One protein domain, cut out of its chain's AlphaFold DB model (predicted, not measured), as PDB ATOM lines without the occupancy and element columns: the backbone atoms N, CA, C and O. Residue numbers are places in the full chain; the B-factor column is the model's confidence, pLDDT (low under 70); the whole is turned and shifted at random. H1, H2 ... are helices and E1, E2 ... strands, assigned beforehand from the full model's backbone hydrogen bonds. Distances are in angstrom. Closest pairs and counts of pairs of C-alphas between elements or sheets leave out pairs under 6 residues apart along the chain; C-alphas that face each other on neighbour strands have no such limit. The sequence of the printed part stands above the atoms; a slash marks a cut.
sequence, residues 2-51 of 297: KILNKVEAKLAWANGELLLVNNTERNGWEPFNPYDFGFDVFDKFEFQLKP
ATOM      1  N   LYS A   2     -37.701 -50.889 -28.425       75.94
ATOM      2  CA  LYS A   2     -38.918 -50.555 -29.183       75.94
ATOM      3  C   LYS A   2     -38.542 -50.194 -30.626       75.94
ATOM      4  O   LYS A   2     -37.747 -49.276 -30.819       75.94
ATOM      5  N   ILE A   3     -39.139 -50.881 -31.600       85.12
ATOM      6  CA  ILE A   3     -39.082 -50.493 -33.016       85.12
ATOM      7  C   ILE A   3     -39.947 -49.239 -33.197       85.12
ATOM      8  O   ILE A   3     -41.092 -49.190 -32.741       85.12
ATOM      9  N   LEU A   4     -39.373 -48.209 -33.811       86.19
ATOM     10  CA  LEU A   4     -40.028 -46.939 -34.090       86.19
ATOM     11  C   LEU A   4     -40.867 -47.056 -35.360       86.19
ATOM     12  O   LEU A   4     -40.427 -47.615 -36.365       86.19
ATOM     13  N   ASN A   5     -42.054 -46.455 -35.347       88.00
ATOM     14  CA  ASN A   5     -42.797 -46.257 -36.589       88.00
ATOM     15  C   ASN A   5     -42.146 -45.153 -37.452       88.00
ATOM     16  O   ASN A   5     -41.325 -44.369 -36.978       88.00
ATOM     17  N   LYS A   6     -42.545 -45.044 -38.726       89.00
ATOM     18  CA  LYS A   6     -41.985 -44.062 -39.677       89.00
ATOM     19  C   LYS A   6     -41.990 -42.618 -39.154       89.00
ATOM     20  O   LYS A   6     -41.042 -41.873 -39.392       89.00
ATOM     21  N   VAL A   7     -43.068 -42.199 -38.490       87.38
ATOM     22  CA  VAL A   7     -43.207 -40.825 -37.983       87.38
ATOM     23  C   VAL A   7     -42.299 -40.614 -36.774       87.38
ATOM     24  O   VAL A   7     -41.589 -39.614 -36.723       87.38
ATOM     25  N   GLU A   8     -42.267 -41.574 -35.848       86.75
ATOM     26  CA  GLU A   8     -41.379 -41.579 -34.682       86.75
ATOM     27  C   GLU A   8     -39.902 -41.564 -35.102       86.75
ATOM     28  O   GLU A   8     -39.133 -40.774 -34.566       86.75
ATOM     29  N   ALA A   9     -39.511 -42.364 -36.099       88.75
ATOM     30  CA  ALA A   9     -38.140 -42.418 -36.606       88.75
ATOM     31  C   ALA A   9     -37.704 -41.087 -37.239       88.75
ATOM     32  O   ALA A   9     -36.622 -40.580 -36.942       88.75
ATOM     33  N   LYS A  10     -38.565 -40.473 -38.062       89.88
ATOM     34  CA  LYS A  10     -38.293 -39.150 -38.649       89.88
ATOM     35  C   LYS A  10     -38.199 -38.058 -37.588       89.88
ATOM     36  O   LYS A  10     -37.329 -37.198 -37.690       89.88
ATOM     37  N   LEU A  11     -39.080 -38.089 -36.588       89.81
ATOM     38  CA  LEU A  11     -39.074 -37.131 -35.483       89.81
ATOM     39  C   LEU A  11     -37.801 -37.276 -34.635       89.81
ATOM     40  O   LEU A  11     -37.137 -36.281 -34.362       89.81
ATOM     41  N   ALA A  12     -37.442 -38.506 -34.262       85.44
ATOM     42  CA  ALA A  12     -36.225 -38.815 -33.516       85.44
ATOM     43  C   ALA A  12     -34.976 -38.342 -34.274       85.44
ATOM     44  O   ALA A  12     -34.133 -37.648 -33.709       85.44
ATOM     45  N   TRP A  13     -34.904 -38.616 -35.581       88.25
ATOM     46  CA  TRP A  13     -33.812 -38.133 -36.425       88.25
ATOM     47  C   TRP A  13     -33.756 -36.601 -36.500       88.25
ATOM     48  O   TRP A  13     -32.689 -36.018 -36.323       88.25
ATOM     49  N   ALA A  14     -34.899 -35.933 -36.696       86.62
ATOM     50  CA  ALA A  14     -34.979 -34.469 -36.732       86.62
ATOM     51  C   ALA A  14     -34.574 -33.817 -35.397       86.62
ATOM     52  O   ALA A  14     -34.016 -32.723 -35.389       86.62
ATOM     53  N   ASN A  15     -34.807 -34.508 -34.279       84.19
ATOM     54  CA  ASN A  15     -34.376 -34.093 -32.943       84.19
ATOM     55  C   ASN A  15     -32.894 -34.412 -32.654       84.19
ATOM     56  O   ASN A  15     -32.421 -34.151 -31.547       84.19
ATOM     57  N   GLY A  16     -32.158 -34.978 -33.618       81.00
ATOM     58  CA  GLY A  16     -30.747 -35.338 -33.469       81.00
ATOM     59  C   GLY A  16     -30.508 -36.594 -32.629       81.00
ATOM     60  O   GLY A  16     -29.406 -36.789 -32.113       81.00
ATOM     61  N   GLU A  17     -31.519 -37.446 -32.451       84.06
ATOM     62  CA  GLU A  17     -31.347 -38.713 -31.749       84.06
ATOM     63  C   GLU A  17     -30.598 -39.719 -32.623       84.06
ATOM     64  O   GLU A  17     -30.836 -39.843 -33.825       84.06
ATOM     65  N   LEU A  18     -29.679 -40.460 -32.003       85.75
ATOM     66  CA  LEU A  18     -28.951 -41.520 -32.682       85.75
ATOM     67  C   LEU A  18     -29.894 -42.699 -32.923       85.75
ATOM     68  O   LEU A  18     -30.520 -43.199 -31.987       85.75
ATOM     69  N   LEU A  19     -29.972 -43.157 -34.168       87.81
ATOM     70  CA  LEU A  19     -30.815 -44.275 -34.582       87.81
ATOM     71  C   LEU A  19     -29.961 -45.485 -34.967       87.81
ATOM     72  O   LEU A  19     -28.822 -45.349 -35.414       87.81
ATOM     73  N   LEU A  20     -30.537 -46.668 -34.803       88.81
ATOM     74  CA  LEU A  20     -30.107 -47.896 -35.452       88.81
ATOM     75  C   LEU A  20     -31.100 -48.211 -36.573       88.81
ATOM     76  O   LEU A  20     -32.306 -48.030 -36.391       88.81
ATOM     77  N   VAL A  21     -30.594 -48.693 -37.701       90.56
ATOM     78  CA  VAL A  21     -31.365 -49.158 -38.857       90.56
ATOM     79  C   VAL A  21     -31.196 -50.670 -38.988       90.56
ATOM     80  O   VAL A  21     -30.090 -51.185 -38.836       90.56
ATOM     81  N   ASN A  22     -32.288 -51.398 -39.207       88.19
ATOM     82  CA  ASN A  22     -32.242 -52.846 -39.393       88.19
ATOM     83  C   ASN A  22     -31.899 -53.168 -40.846       88.19
ATOM     84  O   ASN A  22     -32.779 -53.141 -41.703       88.19
ATOM     85  N   ASN A  23     -30.634 -53.466 -41.132       83.69
ATOM     86  CA  ASN A  23     -30.203 -53.857 -42.464       83.69
ATOM     87  C   ASN A  23     -30.124 -55.383 -42.571       83.69
ATOM     88  O   ASN A  23     -29.112 -56.010 -42.244       83.69
ATOM     89  N   THR A  24     -31.200 -55.993 -43.065       76.12
ATOM     90  CA  THR A  24     -31.290 -57.451 -43.226       76.12
ATOM     91  C   THR A  24     -30.264 -58.014 -44.214       76.12
ATOM     92  O   THR A  24     -29.958 -59.199 -44.150       76.12
ATOM     93  N   GLU A  25     -29.693 -57.189 -45.099       75.81
ATOM     94  CA  GLU A  25     -28.641 -57.607 -46.036       75.81
ATOM     95  C   GLU A  25     -27.242 -57.639 -45.392       75.81
ATOM     96  O   GLU A  25     -26.337 -58.286 -45.917       75.81
ATOM     97  N   ARG A  26     -27.044 -56.951 -44.254       65.25
ATOM     98  CA  ARG A  26     -25.740 -56.778 -43.581       65.25
ATOM     99  C   ARG A  26     -25.686 -57.342 -42.155       65.25
ATOM    100  O   ARG A  26     -24.866 -56.902 -41.355       65.25
ATOM    101  N   ASN A  27     -26.505 -58.349 -41.852       61.69
ATOM    102  CA  ASN A  27     -26.613 -58.994 -40.532       61.69
ATOM    103  C   ASN A  27     -27.237 -58.128 -39.412       61.69
ATOM    104  O   ASN A  27     -26.919 -58.317 -38.239       61.69
ATOM    105  N   GLY A  28     -28.184 -57.243 -39.740       78.06
ATOM    106  CA  GLY A  28     -29.131 -56.696 -38.759       78.06
ATOM    107  C   GLY A  28     -28.898 -55.235 -38.374       78.06
ATOM    108  O   GLY A  28     -28.648 -54.386 -39.225       78.06
ATOM    109  N   TRP A  29     -29.080 -54.920 -37.089       85.00
ATOM    110  CA  TRP A  29     -29.122 -53.545 -36.585       85.00
ATOM    111  C   TRP A  29     -27.754 -52.848 -36.639       85.00
ATOM    112  O   TRP A  29     -26.846 -53.196 -35.885       85.00
ATOM    113  N   GLU A  30     -27.634 -51.803 -37.457       86.06
ATOM    114  CA  GLU A  30     -26.423 -50.982 -37.597       86.06
ATOM    115  C   GLU A  30     -26.690 -49.495 -37.297       86.06
ATOM    116  O   GLU A  30     -27.840 -49.052 -37.349       86.06
ATOM    117  N   PRO A  31     -25.669 -48.686 -36.949       87.25
ATOM    118  CA  PRO A  31     -25.828 -47.243 -36.785       87.25
ATOM    119  C   PRO A  31     -26.372 -46.578 -38.049       87.25
ATOM    120  O   PRO A  31     -25.799 -46.709 -39.127       87.25
ATOM    121  N   PHE A  32     -27.461 -45.825 -37.909       88.81
ATOM    122  CA  PHE A  32     -28.040 -45.097 -39.028       88.81
ATOM    123  C   PHE A  32     -27.188 -43.875 -39.375       88.81
ATOM    124  O   PHE A  32     -26.994 -42.978 -38.549       88.81
ATOM    125  N   ASN A  33     -26.737 -43.819 -40.626       85.81
ATOM    126  CA  ASN A  33     -26.051 -42.675 -41.203       85.81
ATOM    127  C   ASN A  33     -26.803 -42.211 -42.462       85.81
ATOM    128  O   ASN A  33     -26.872 -42.960 -43.435       85.81
ATOM    129  N   PRO A  34     -27.357 -40.986 -42.494       84.81
ATOM    130  CA  PRO A  34     -28.190 -40.529 -43.605       84.81
ATOM    131  C   PRO A  34     -27.453 -40.433 -44.948       84.81
ATOM    132  O   PRO A  34     -28.112 -40.413 -45.980       84.81
ATOM    133  N   TYR A  35     -26.116 -40.384 -44.962       85.44
ATOM    134  CA  TYR A  35     -25.336 -40.359 -46.206       85.44
ATOM    135  C   TYR A  35     -25.217 -41.728 -46.887       85.44
ATOM    136  O   TYR A  35     -24.925 -41.785 -48.079       85.44
ATOM    137  N   ASP A  36     -25.469 -42.813 -46.152       84.69
ATOM    138  CA  ASP A  36     -25.331 -44.183 -46.659       84.69
ATOM    139  C   ASP A  36     -26.633 -44.707 -47.295       84.69
ATOM    140  O   ASP A  36     -26.640 -45.777 -47.905       84.69
ATOM    141  N   PHE A  37     -27.736 -43.954 -47.184       85.12
ATOM    142  CA  PHE A  37     -29.063 -44.374 -47.632       85.12
ATOM    143  C   PHE A  37     -29.783 -43.299 -48.461       85.12
ATOM    144  O   PHE A  37     -29.526 -42.103 -48.350       85.12
ATOM    145  N   GLY A  38     -30.729 -43.734 -49.300       84.75
ATOM    146  CA  GLY A  38     -31.595 -42.848 -50.082       84.75
ATOM    147  C   GLY A  38     -32.714 -42.194 -49.261       84.75
ATOM    148  O   GLY A  38     -32.982 -42.554 -48.117       84.75
ATOM    149  N   PHE A  39     -33.433 -41.245 -49.872       82.31
ATOM    150  CA  PHE A  39     -34.535 -40.505 -49.229       82.31
ATOM    151  C   PHE A  39     -35.707 -41.383 -48.750       82.31
ATOM    152  O   PHE A  39     -36.503 -40.955 -47.912       82.31
ATOM    153  N   ASP A  40     -35.821 -42.600 -49.276       86.44
ATOM    154  CA  ASP A  40     -36.854 -43.584 -48.961       86.44
ATOM    155  C   ASP A  40     -36.443 -44.569 -47.853       86.44
ATOM    156  O   ASP A  40     -37.152 -45.539 -47.591       86.44
ATOM    157  N   VAL A  41     -35.328 -44.320 -47.156       87.69
ATOM    158  CA  VAL A  41     -34.830 -45.216 -46.100       87.69
ATOM    159  C   VAL A  41     -35.867 -45.469 -44.997       87.69
ATOM    160  O   VAL A  41     -36.080 -46.610 -44.599       87.69
ATOM    161  N   PHE A  42     -36.601 -44.432 -44.579       88.19
ATOM    162  CA  PHE A  42     -37.657 -44.523 -43.559       88.19
ATOM    163  C   PHE A  42     -38.916 -45.270 -44.018       88.19
ATOM    164  O   PHE A  42     -39.820 -45.488 -43.214       88.19
ATOM    165  N   ASP A  43     -39.012 -45.591 -45.307       87.69
ATOM    166  CA  ASP A  43     -40.092 -46.390 -45.889       87.69
ATOM    167  C   ASP A  43     -39.702 -47.862 -46.066       87.69
ATOM    168  O   ASP A  43     -40.578 -48.720 -46.152       87.69
ATOM    169  N   LYS A  44     -38.399 -48.150 -46.124       86.62
ATOM    170  CA  LYS A  44     -37.861 -49.473 -46.464       86.62
ATOM    171  C   LYS A  44     -37.304 -50.242 -45.276       86.62
ATOM    172  O   LYS A  44     -37.294 -51.467 -45.318       86.62
ATOM    173  N   PHE A  45     -36.830 -49.541 -44.251       88.62
ATOM    174  CA  PHE A  45     -36.121 -50.151 -43.133       88.62
ATOM    175  C   PHE A  45     -36.809 -49.876 -41.801       88.62
ATOM    176  O   PHE A  45     -37.520 -48.883 -41.627       88.62
ATOM    177  N   GLU A  46     -36.566 -50.765 -40.842       89.38
ATOM    178  CA  GLU A  46     -36.983 -50.573 -39.458       89.38
ATOM    179  C   GLU A  46     -35.939 -49.756 -38.706       89.38
ATOM    180  O   GLU A  46     -34.734 -49.887 -38.933       89.38
ATOM    181  N   PHE A  47     -36.410 -48.924 -37.781       89.06
ATOM    182  CA  PHE A  47     -35.560 -48.051 -36.983       89.06
ATOM    183  C   PHE A  47     -35.799 -48.292 -35.503       89.06
ATOM    184  O   PHE A  47     -36.924 -48.534 -35.072       89.06
ATOM    185  N   GLN A  48     -34.752 -48.153 -34.707       87.19
ATOM    186  CA  GLN A  48     -34.853 -48.071 -33.254       87.19
ATOM    187  C   GLN A  48     -33.892 -47.003 -32.736       87.19
ATOM    188  O   GLN A  48     -32.944 -46.626 -33.422       87.19
ATOM    189  N   LEU A  49     -34.119 -46.497 -31.526       83.62
ATOM    190  CA  LEU A  49     -33.155 -45.595 -30.897       83.62
ATOM    191  C   LEU A  49     -31.871 -46.361 -30.581       83.62
ATOM    192  O   LEU A  49     -31.920 -47.437 -29.980       83.62
ATOM    193  N   LYS A  50     -30.722 -45.787 -30.940       80.00
ATOM    194  CA  LYS A  50     -29.439 -46.248 -30.423       80.00
ATOM    195  C   LYS A  50     -29.448 -45.960 -28.920       80.00
ATOM    196  O   LYS A  50     -29.603 -44.791 -28.550       80.00
ATOM    197  N   PRO A  51     -29.316 -46.977 -28.050       69.00
ATOM    198  CA  PRO A  51     -29.194 -46.725 -26.622       69.00
ATOM    199  C   PRO A  51     -28.017 -45.773 -26.416       69.00
ATOM    200  O   PRO A  51     -26.895 -46.048 -26.844       69.00
TER     201      PRO A  51
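What this domain is: This is residues 2 to 51 of the 297 residues of an uncharacterized protein of Acinetobacter pittii (UniProt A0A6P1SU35). A small three-stranded antiparallel sheet, order E2, E1, E3, has H1 packed over edge strand E3, while the E1-E2 hairpin reaches away from H1. Short H2 sits near H1's beginning, and residues 35 to 40 stick out. The 50 printed residues, mixed in class, run H1, E1, E2, H2, E3. They are compact: radius of gyration of the C-alphas 9.7 A, spans 27 by 23 by 17 A.

Where its parts are: H1, residues 6 to 14, starts at C-alpha (-41.985, -44.062, -39.677) and spans 12.2 A. E1 is residues 19 to 23, 12.4 A; E2, 28 to 31; H2, 41 to 44; E3, 47 to 49, ending at C-alpha (-33.155, -45.595, -30.897).

How they stand to each other: H1, with every O i to N i+4 pair within hydrogen-bond range, is on the sheet, over E3; their closest C-alphas, Ala 9 and Phe 47, are 6.2 A apart. H1 touches H2, closest C-alphas Lys 6 and Phe 42, 5.8 A. Within hydrogen-bond range are N 20 and O 48 of antiparallel E1 and E3, 2.8 A, and N 21 and O 30 of hairpin E1 and E2, 2.8 A. E2, H2, E3 form a split strand-helix-strand unit, same-way strands with E1 between, its crossover right-handed.

The domain as a whole: The printed part has no cut and no long link; pLDDT is under 70 at residues 26, 27 and 51.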